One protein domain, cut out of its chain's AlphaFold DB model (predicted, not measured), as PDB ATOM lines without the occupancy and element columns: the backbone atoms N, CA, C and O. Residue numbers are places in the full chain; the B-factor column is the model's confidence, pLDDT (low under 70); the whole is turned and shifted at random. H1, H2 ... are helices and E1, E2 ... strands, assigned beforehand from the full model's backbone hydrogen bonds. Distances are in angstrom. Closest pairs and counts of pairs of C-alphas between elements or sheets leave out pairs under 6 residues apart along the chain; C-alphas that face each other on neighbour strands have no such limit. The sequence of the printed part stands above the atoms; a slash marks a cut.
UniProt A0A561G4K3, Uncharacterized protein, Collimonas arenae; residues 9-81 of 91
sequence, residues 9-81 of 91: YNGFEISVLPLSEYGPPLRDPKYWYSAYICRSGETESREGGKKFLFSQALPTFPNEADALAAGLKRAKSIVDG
ATOM      1  N   TYR A   9      20.563  28.320 -33.285       89.69
ATOM      2  CA  TYR A   9      20.320  27.450 -34.430       89.69
ATOM      3  C   TYR A   9      21.617  26.792 -34.909       89.69
ATOM      4  O   TYR A   9      22.578  27.472 -35.253       89.69
ATOM      5  N   ASN A  10      21.636  25.457 -34.935       88.06
ATOM      6  CA  ASN A  10      22.737  24.638 -35.461       88.06
ATOM      7  C   ASN A  10      24.142  25.013 -34.927       88.06
ATOM      8  O   ASN A  10      25.117  25.070 -35.673       88.06
ATOM      9  N   GLY A  11      24.249  25.320 -33.630       86.12
ATOM     10  CA  GLY A  11      25.515  25.726 -33.009       86.12
ATOM     11  C   GLY A  11      25.897  27.194 -33.230       86.12
ATOM     12  O   GLY A  11      26.970  27.611 -32.798       86.12
ATOM     13  N   PHE A  12      25.011  28.001 -33.814       87.38
ATOM     14  CA  PHE A  12      25.159  29.447 -33.971       87.38
ATOM     15  C   PHE A  12      24.078  30.204 -33.194       87.38
ATOM     16  O   PHE A  12      22.964  29.720 -33.012       87.38
ATOM     17  N   GLU A  13      24.416  31.395 -32.726       89.19
ATOM     18  CA  GLU A  13      23.472  32.394 -32.244       89.19
ATOM     19  C   GLU A  13      23.141  33.328 -33.409       89.19
ATOM     20  O   GLU A  13      24.028  33.923 -34.021       89.19
ATOM     21  N   ILE A  14      21.858  33.411 -33.741       90.12
ATOM     22  CA  ILE A  14      21.319  34.284 -34.776       90.12
ATOM     23  C   ILE A  14      20.560  35.393 -34.078       90.12
ATOM     24  O   ILE A  14      19.637  35.113 -33.320       90.12
ATOM     25  N   SER A  15      20.858  36.634 -34.423       90.00
ATOM     26  CA  SER A  15      20.151  37.789 -33.887       90.00
ATOM     27  C   SER A  15      19.695  38.700 -35.006       90.00
ATOM     28  O   SER A  15      20.467  39.017 -35.909       90.00
ATOM     29  N   VAL A  16      18.441  39.138 -34.940       91.19
ATOM     30  CA  VAL A  16      17.809  39.976 -35.958       91.19
ATOM     31  C   VAL A  16      17.170  41.179 -35.288       91.19
ATOM     32  O   VAL A  16      16.433  41.051 -34.313       91.19
ATOM     33  N   LEU A  17      17.461  42.357 -35.824       90.31
ATOM     34  CA  LEU A  17      16.864  43.621 -35.436       90.31
ATOM     35  C   LEU A  17      16.074  44.170 -36.632       90.31
ATOM     36  O   LEU A  17      16.702  44.553 -37.627       90.31
ATOM     37  N   PRO A  18      14.732  44.219 -36.563       87.31
ATOM     38  CA  PRO A  18      13.948  44.960 -37.534       87.31
ATOM     39  C   PRO A  18      14.185  46.459 -37.322       87.31
ATOM     40  O   PRO A  18      14.327  46.941 -36.201       87.31
ATOM     41  N   LEU A  19      14.281  47.207 -38.410       85.00
ATOM     42  CA  LEU A  19      14.556  48.635 -38.421       85.00
ATOM     43  C   LEU A  19      13.530  49.300 -39.329       85.00
ATOM     44  O   LEU A  19      13.316  48.860 -40.456       85.00
ATOM     45  N   SER A  20      12.886  50.358 -38.852       84.25
ATOM     46  CA  SER A  20      12.049  51.203 -39.703       84.25
ATOM     47  C   SER A  20      12.931  52.083 -40.590       84.25
ATOM     48  O   SER A  20      13.997  52.542 -40.169       84.25
ATOM     49  N   GLU A  21      12.491  52.345 -41.816       74.88
ATOM     50  CA  GLU A  21      13.104  53.351 -42.682       74.88
ATOM     51  C   GLU A  21      13.053  54.719 -41.973       74.88
ATOM     52  O   GLU A  21      12.019  55.116 -41.430       74.88
ATOM     53  N   TYR A  22      14.192  55.410 -41.895       63.28
ATOM     54  CA  TYR A  22      14.295  56.695 -41.201       63.28
ATOM     55  C   TYR A  22      13.820  57.811 -42.139       63.28
ATOM     56  O   TYR A  22      14.391  57.996 -43.212       63.28
ATOM     57  N   GLY A  23      12.784  58.560 -41.757       63.12
ATOM     58  CA  GLY A  23      12.218  59.615 -42.602       63.12
ATOM     59  C   GLY A  23      10.916  60.199 -42.048       63.12
ATOM     60  O   GLY A  23      10.441  59.749 -41.002       63.12
ATOM     61  N   PRO A  24      10.329  61.215 -42.714       62.81
ATOM     62  CA  PRO A  24       8.982  61.678 -42.383       62.81
ATOM     63  C   PRO A  24       8.015  60.488 -42.425       62.81
ATOM     64  O   PRO A  24       8.226  59.595 -43.247       62.81
ATOM     65  N   PRO A  25       6.982  60.443 -41.564       59.75
ATOM     66  CA  PRO A  25       6.061  59.314 -41.498       59.75
ATOM     67  C   PRO A  25       5.453  59.066 -42.880       59.75
ATOM     68  O   PRO A  25       4.593  59.812 -43.350       59.75
ATOM     69  N   LEU A  26       5.961  58.037 -43.558       63.75
ATOM     70  CA  LEU A  26       5.416  57.571 -44.818       63.75
ATOM     71  C   LEU A  26       4.070  56.912 -44.525       63.75
ATOM     72  O   LEU A  26       3.879  56.296 -43.476       63.75
ATOM     73  N   ARG A  27       3.136  57.039 -45.469       65.38
ATOM     74  CA  ARG A  27       1.804  56.423 -45.376       65.38
ATOM     75  C   ARG A  27       1.884  54.900 -45.215       65.38
ATOM     76  O   ARG A  27       1.025  54.318 -44.563       65.38
ATOM     77  N   ASP A  28       2.950  54.313 -45.757       70.12
ATOM     78  CA  ASP A  28       3.298  52.900 -45.690       70.12
ATOM     79  C   ASP A  28       4.711  52.779 -45.089       70.12
ATOM     80  O   ASP A  28       5.700  52.989 -45.805       70.12
ATOM     81  N   PRO A  29       4.844  52.521 -43.775       67.75
ATOM     82  CA  PRO A  29       6.145  52.371 -43.142       67.75
ATOM     83  C   PRO A  29       6.865  51.158 -43.727       67.75
ATOM     84  O   PRO A  29       6.357  50.038 -43.739       67.75
ATOM     85  N   LYS A  30       8.071  51.404 -44.226       82.44
ATOM     86  CA  LYS A  30       8.954  50.379 -44.763       82.44
ATOM     87  C   LYS A  30       9.914  49.928 -43.681       82.44
ATOM     88  O   LYS A  30      10.480  50.747 -42.960       82.44
ATOM     89  N   TYR A  31      10.109  48.625 -43.586       84.56
ATOM     90  CA  TYR A  31      11.025  48.015 -42.640       84.56
ATOM     91  C   TYR A  31      12.143  47.304 -43.384       84.56
ATOM     92  O   TYR A  31      11.974  46.783 -44.481       84.56
ATOM     93  N   TRP A  32      13.304  47.268 -42.770       87.50
ATOM     94  CA  TRP A  32      14.449  46.479 -43.183       87.50
ATOM     95  C   TRP A  32      14.971  45.750 -41.950       87.50
ATOM     96  O   TRP A  32      14.445  45.929 -40.851       87.50
ATOM     97  N   TYR A  33      15.970  44.892 -42.099       89.31
ATOM     98  CA  TYR A  33      16.568  44.241 -40.940       89.31
ATOM     99  C   TYR A  33      18.087  44.320 -40.980       89.31
ATOM    100  O   TYR A  33      18.724  44.320 -42.040       89.31
ATOM    101  N   SER A  34      18.659  44.345 -39.784       88.88
ATOM    102  CA  SER A  34      20.066  44.075 -39.539       88.88
ATOM    103  C   SER A  34      20.164  42.776 -38.757       88.88
ATOM    104  O   SER A  34      19.462  42.595 -37.764       88.88
ATOM    105  N   ALA A  35      20.994  41.854 -39.222       89.56
ATOM    106  CA  ALA A  35      21.169  40.554 -38.609       89.56
ATOM    107  C   ALA A  35      22.652  40.253 -38.398       89.56
ATOM    108  O   ALA A  35      23.523  40.718 -39.135       89.56
ATOM    109  N   TYR A  36      22.943  39.451 -37.383       88.25
ATOM    110  CA  TYR A  36      24.270  38.890 -37.198       88.25
ATOM    111  C   TYR A  36      24.198  37.435 -36.764       88.25
ATOM    112  O   TYR A  36      23.222  36.990 -36.158       88.25
ATOM    113  N   ILE A  37      25.249  36.701 -37.120       87.56
ATOM    114  CA  ILE A  37      25.443  35.299 -36.772       87.56
ATOM    115  C   ILE A  37      26.768  35.186 -36.025       87.56
ATOM    116  O   ILE A  37      27.805  35.615 -36.535       87.56
ATOM    117  N   CYS A  38      26.728  34.597 -34.836       86.38
ATOM    118  CA  CYS A  38      27.896  34.286 -34.016       86.38
ATOM    119  C   CYS A  38      27.923  32.790 -33.715       86.38
ATOM    120  O   CYS A  38      26.885  32.127 -33.729       86.38
ATOM    121  N   ARG A  39      29.092  32.228 -33.411       81.88
ATOM    122  CA  ARG A  39      29.160  30.849 -32.918       81.88
ATOM    123  C   ARG A  39      28.603  30.781 -31.491       81.88
ATOM    124  O   ARG A  39      28.855  31.668 -30.682       81.88
ATOM    125  N   SER A  40      27.842  29.738 -31.161       71.81
ATOM    126  CA  SER A  40      27.268  29.585 -29.814       71.81
ATOM    127  C   SER A  40      28.380  29.513 -28.761       71.81
ATOM    128  O   SER A  40      29.304  28.713 -28.891       71.81
ATOM    129  N   GLY A  41      28.287  30.350 -27.725       64.81
ATOM    130  CA  GLY A  41      29.325  30.513 -26.693       64.81
ATOM    131  C   GLY A  41      30.285  31.688 -26.935       64.81
ATOM    132  O   GLY A  41      30.971  32.126 -26.004       64.81
ATOM    133  N   GLU A  42      30.277  32.252 -28.145       64.19
ATOM    134  CA  GLU A  42      30.856  33.555 -28.466       64.19
ATOM    135  C   GLU A  42      29.731  34.594 -28.466       64.19
ATOM    136  O   GLU A  42      29.145  34.923 -29.494       64.19
ATOM    137  N   THR A  43      29.354  35.060 -27.275       53.25
ATOM    138  CA  THR A  43      28.338  36.110 -27.120       53.25
ATOM    139  C   THR A  43      28.801  37.390 -27.814       53.25
ATOM    140  O   THR A  43      29.990  37.707 -27.795       53.25
ATOM    141  N   GLU A  44      27.870  38.186 -28.350       54.47
ATOM    142  CA  GLU A  44      28.171  39.485 -28.978       54.47
ATOM    143  C   GLU A  44      28.974  40.450 -28.076       54.47
ATOM    144  O   GLU A  44      29.637  41.360 -28.572       54.47
ATOM    145  N   SER A  45      28.914  40.242 -26.755       50.78
ATOM    146  CA  SER A  45      29.626  40.999 -25.719       50.78
ATOM    147  C   SER A  45      31.065  40.536 -25.466       50.78
ATOM    148  O   SER A  45      31.772  41.161 -24.679       50.78
ATOM    149  N   ARG A  46      31.508  39.431 -26.075       53.31
ATOM    150  CA  ARG A  46      32.875  38.926 -25.924       53.31
ATOM    151  C   ARG A  46      33.749  39.605 -26.976       53.31
ATOM    152  O   ARG A  46      33.655  39.294 -28.162       53.31
ATOM    153  N   GLU A  47      34.576  40.556 -26.546       44.72
ATOM    154  CA  GLU A  47      35.608  41.159 -27.394       44.72
ATOM    155  C   GLU A  47      36.436  40.042 -28.055       44.72
ATOM    156  O   GLU A  47      37.097  39.263 -27.372       44.72
ATOM    157  N   GLY A  48      36.334  39.916 -29.384       53.09
ATOM    158  CA  GLY A  48      37.044  38.903 -30.174       53.09
ATOM    159  C   GLY A  48      36.185  37.790 -30.789       53.09
ATOM    160  O   GLY A  48      36.705  37.055 -31.627       53.09
ATOM    161  N   GLY A  49      34.893  37.685 -30.453       59.09
ATOM    162  CA  GLY A  49      33.993  36.722 -31.096       59.09
ATOM    163  C   GLY A  49      33.819  37.039 -32.581       59.09
ATOM    164  O   GLY A  49      33.402  38.146 -32.944       59.09
ATOM    165  N   LYS A  50      34.145  36.089 -33.465       67.81
ATOM    166  CA  LYS A  50      33.916  36.282 -34.900       67.81
ATOM    167  C   LYS A  50      32.410  36.348 -35.131       67.81
ATOM    168  O   LYS A  50      31.686  35.392 -34.860       67.81
ATOM    169  N   LYS A  51      31.941  37.488 -35.639       76.00
ATOM    170  CA  LYS A  51      30.536  37.703 -35.976       76.00
ATOM    171  C   LYS A  51      30.375  38.048 -37.438       76.00
ATOM    172  O   LYS A  51      31.126  38.853 -37.989       76.00
ATOM    173  N   PHE A  52      29.378  37.442 -38.059       83.19
ATOM    174  CA  PHE A  52      29.014  37.722 -39.432       83.19
ATOM    175  C   PHE A  52      27.810  38.647 -39.444       83.19
ATOM    176  O   PHE A  52      26.708  38.223 -39.111       83.19
ATOM    177  N   LEU A  53      28.030  39.913 -39.792       85.81
ATOM    178  CA  LEU A  53      26.979  40.921 -39.885       85.81
ATOM    179  C   LEU A  53      26.488  41.024 -41.328       85.81
ATOM    180  O   LEU A  53      27.285  41.159 -42.253       85.81
ATOM    181  N   PHE A  54      25.174  41.013 -41.512       85.62
ATOM    182  CA  PHE A  54      24.546  41.274 -42.796       85.62
ATOM    183  C   PHE A  54      23.229  42.019 -42.593       85.62
ATOM    184  O   PHE A  54      22.515  41.836 -41.611       85.62
ATOM    185  N   SER A  55      22.886  42.870 -43.546       84.44
ATOM    186  CA  SER A  55      21.633  43.615 -43.540       84.44
ATOM    187  C   SER A  55      20.970  43.507 -44.902       84.44
ATOM    188  O   SER A  55      21.618  43.245 -45.920       84.44
ATOM    189  N   GLN A  56      19.654  43.678 -44.923       79.94
ATOM    190  CA  GLN A  56      18.913  43.771 -46.170       79.94
ATOM    191  C   GLN A  56      18.021  44.996 -46.132       79.94
ATOM    192  O   GLN A  56      16.975  44.982 -45.491       79.94
ATOM    193  N   ALA A  57      18.461  46.040 -46.833       68.25
ATOM    194  CA  ALA A  57      17.708  47.275 -46.998       68.25
ATOM    195  C   ALA A  57      16.651  47.181 -48.111       68.25
ATOM    196  O   ALA A  57      15.690  47.937 -48.084       68.25
ATOM    197  N   LEU A  58      16.812  46.278 -49.090       70.25
ATOM    198  CA  LEU A  58      15.882  46.118 -50.213       70.25
ATOM    199  C   LEU A  58      15.684  44.636 -50.607       70.25
ATOM    200  O   LEU A  58      16.660  43.875 -50.627       70.25
ATOM    201  N   PRO A  59      14.455  44.222 -50.978       72.00
ATOM    202  CA  PRO A  59      13.207  44.976 -50.825       72.00
ATOM    203  C   PRO A  59      12.867  45.215 -49.345       72.00
ATOM    204  O   PRO A  59      13.296  44.456 -48.477       72.00
ATOM    205  N   THR A  60      12.125  46.288 -49.069       80.06
ATOM    206  CA  THR A  60      11.631  46.595 -47.724       80.06
ATOM    207  C   THR A  60      10.345  45.836 -47.407       80.06
ATOM    208  O   THR A  60       9.561  45.496 -48.294       80.06
ATOM    209  N   PHE A  61      10.147  45.555 -46.123       84.56
ATOM    210  CA  PHE A  61       9.037  44.795 -45.563       84.56
ATOM    211  C   PHE A  61       7.914  45.727 -45.082       84.56
ATOM    212  O   PHE A  61       8.199  46.848 -44.657       84.56
ATOM    213  N   PRO A  62       6.649  45.276 -45.112       83.62
ATOM    214  CA  PRO A  62       5.498  46.096 -44.724       83.62
ATOM    215  C   PRO A  62       5.335  46.265 -43.204       83.62
ATOM    216  O   PRO A  62       4.590  47.135 -42.763       83.62
ATOM    217  N   ASN A  63       5.982  45.424 -42.391       86.19
ATOM    218  CA  ASN A  63       5.941  45.495 -40.929       86.19
ATOM    219  C   ASN A  63       7.208  44.882 -40.295       86.19
ATOM    220  O   ASN A  63       7.996  44.204 -40.962       86.19
ATOM    221  N   GLU A  64       7.393  45.113 -38.991       87.69
ATOM    222  CA  GLU A  64       8.535  44.608 -38.213       87.69
ATOM    223  C   GLU A  64       8.606  43.077 -38.186       87.69
ATOM    224  O   GLU A  64       9.698  42.515 -38.258       87.69
ATOM    225  N   ALA A  65       7.459  42.395 -38.109       87.88
ATOM    226  CA  ALA A  65       7.401  40.939 -38.016       87.88
ATOM    227  C   ALA A  65       7.848  40.261 -39.320       87.88
ATOM    228  O   ALA A  65       8.580  39.275 -39.273       87.88
ATOM    229  N   ASP A  66       7.480  40.816 -40.476       88.00
ATOM    230  CA  ASP A  66       7.943  40.360 -41.787       88.00
ATOM    231  C   ASP A  66       9.453  40.571 -41.950       88.00
ATOM    232  O   ASP A  66      10.161  39.660 -42.388       88.00
ATOM    233  N   ALA A  67       9.973  41.730 -41.528       88.69
ATOM    234  CA  ALA A  67      11.413  41.991 -41.535       88.69
ATOM    235  C   ALA A  67      12.173  41.011 -40.628       88.69
ATOM    236  O   ALA A  67      13.210  40.467 -41.018       88.69
ATOM    237  N   LEU A  68      11.631  40.738 -39.439       89.81
ATOM    238  CA  LEU A  68      12.188  39.773 -38.499       89.81
ATOM    239  C   LEU A  68      12.195  38.355 -39.080       89.81
ATOM    240  O   LEU A  68      13.227  37.681 -39.079       89.81
ATOM    241  N   ALA A  69      11.050  37.898 -39.589       90.81
ATOM    242  CA  ALA A  69      10.886  36.561 -40.142       90.81
ATOM    243  C   ALA A  69      11.803  36.343 -41.352       90.81
ATOM    244  O   ALA A  69      12.440  35.292 -41.460       90.81
ATOM    245  N   ALA A  70      11.926  37.345 -42.228       90.81
ATOM    246  CA  ALA A  70      12.838  37.302 -43.363       90.81
ATOM    247  C   ALA A  70      14.306  37.242 -42.922       90.81
ATOM    248  O   ALA A  70      15.054  36.394 -43.415       90.81
ATOM    249  N   GLY A  71      14.701  38.074 -41.952       90.38
ATOM    250  CA  GLY A  71      16.048  38.056 -41.387       90.38
ATOM    251  C   GLY A  71      16.399  36.711 -40.754       90.38
ATOM    252  O   GLY A  71      17.456  36.154 -41.048       90.38
ATOM    253  N   LEU A  72      15.488  36.132 -39.964       90.81
ATOM    254  CA  LEU A  72      15.679  34.820 -39.338       90.81
ATOM    255  C   LEU A  72      15.758  33.702 -40.378       90.81
ATOM    256  O   LEU A  72      16.620  32.828 -40.282       90.81
ATOM    257  N   LYS A  73      14.874  33.722 -41.379       92.31
ATOM    258  CA  LYS A  73      14.868  32.733 -42.461       92.31
ATOM    259  C   LYS A  73      16.186  32.759 -43.227       92.31
ATOM    260  O   LYS A  73      16.792  31.708 -43.418       92.31
ATOM    261  N   ARG A  74      16.654  33.947 -43.618       90.56
ATOM    262  CA  ARG A  74      17.921  34.096 -44.336       90.56
ATOM    263  C   ARG A  74      19.108  33.703 -43.468       90.56
ATOM    264  O   ARG A  74      19.961  32.965 -43.939       90.56
ATOM    265  N   ALA A  75      19.144  34.118 -42.203       89.50
ATOM    266  CA  ALA A  75      20.209  33.730 -41.281       89.50
ATOM    267  C   ALA A  75      20.346  32.205 -41.167       89.50
ATOM    268  O   ALA A  75      21.452  31.678 -41.271       89.50
ATOM    269  N   LYS A  76      19.221  31.490 -41.031       91.06
ATOM    270  CA  LYS A  76      19.205  30.021 -41.042       91.06
ATOM    271  C   LYS A  76      19.740  29.472 -42.362       91.06
ATOM    272  O   LYS A  76      20.616  28.622 -42.335       91.06
ATOM    273  N   SER A  77      19.322  30.025 -43.506       90.44
ATOM    274  CA  SER A  77      19.870  29.628 -44.811       90.44
ATOM    275  C   SER A  77      21.383  29.844 -44.934       90.44
ATOM    276  O   SER A  77      22.051  28.995 -45.513       90.44
ATOM    277  N   ILE A  78      21.945  30.923 -44.378       88.94
ATOM    278  CA  ILE A  78      23.402  31.157 -44.360       88.94
ATOM    279  C   ILE A  78      24.102  30.096 -43.499       88.94
ATOM    280  O   ILE A  78      25.136  29.562 -43.907       88.94
ATOM    281  N   VAL A  79      23.533  29.770 -42.332       87.62
ATOM    282  CA  VAL A  79      24.043  28.715 -41.439       87.62
ATOM    283  C   VAL A  79      23.995  27.342 -42.111       87.62
ATOM    284  O   VAL A  79      24.965  26.593 -42.048       87.62
ATOM    285  N   ASP A  80      22.904  27.044 -42.810       88.94
ATOM    286  CA  ASP A  80      22.725  25.799 -43.559       88.94
ATOM    287  C   ASP A  80      23.581  25.749 -44.843       88.94
ATOM    288  O   ASP A  80      23.653  24.714 -45.500       88.94
ATOM    289  N   GLY A  81      24.247  26.851 -45.215       85.56
ATOM    290  CA  GLY A  81      25.061  26.946 -46.430       85.56
ATOM    291  C   GLY A  81      24.253  27.056 -47.729       85.56
ATOM    292  O   GLY A  81      24.804  26.826 -48.802       85.56
TER     293      GLY A  81
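AT A GLANCE: This is residues 9 to 81 of the 91 residues of an uncharacterized protein of Collimonas arenae (UniProt A0A561G4K3). A narrow, twisted sheet of three strands curls round one helix, H1, which packs along one face; the other face is bare. The loops between E1 and E2, residues 21 to 30, and between E2 and E3, residues 40 to 50, lie at opposite ends of the sheet and lengthen the outline. The 73 printed residues run E1, E2, E3, H1; the sheet, E1 - E2 - E3, is antiparallel and the class mixed. The whole is elongated, 42 by 25 by 16 A, and only just loose, close to compact, with a radius of gyration of the C-alphas of 13.6 A.

IN THESE COORDINATES: E1, residues 12 to 20, begins at C-alpha 12 (25.159, 29.447, -33.971) and is 26.0 A long. E2, residues 31 to 39, measures 26.8 A. E3, residues 51 to 61, measures 24.6 A and bends by 83 degrees at residue 58. H1, residues 64 to 79, measures 22.4 A and ends at C-alpha 79 (24.043, 28.715, -41.439).

HOW THE PARTS SIT: E1, E2 and E3 form a meander, each strand the antiparallel neighbour of the one before. In the hairpin E1 and E2, N 17 and O 34 are 2.8 A apart, within hydrogen-bond range. In the hairpin E2 and E3, N 35 and O 54 are 2.8 A apart, also within range. H1 is on the sheet, two layers, helix on one face; its closest C-alphas to E1 are those of Pro 18 and Glu 64, 5.5 A. In H1 every O i to N i+4 pair is within hydrogen-bond range.

THE WHOLE: The C-alphas farthest apart, of Arg 27 and Gly 48, are 42.2 A apart. The printed part has no cut. The link E2 to E3 is long. Confidence is under 70 at residues 22 to 27, 29, 41 to 50 and 57.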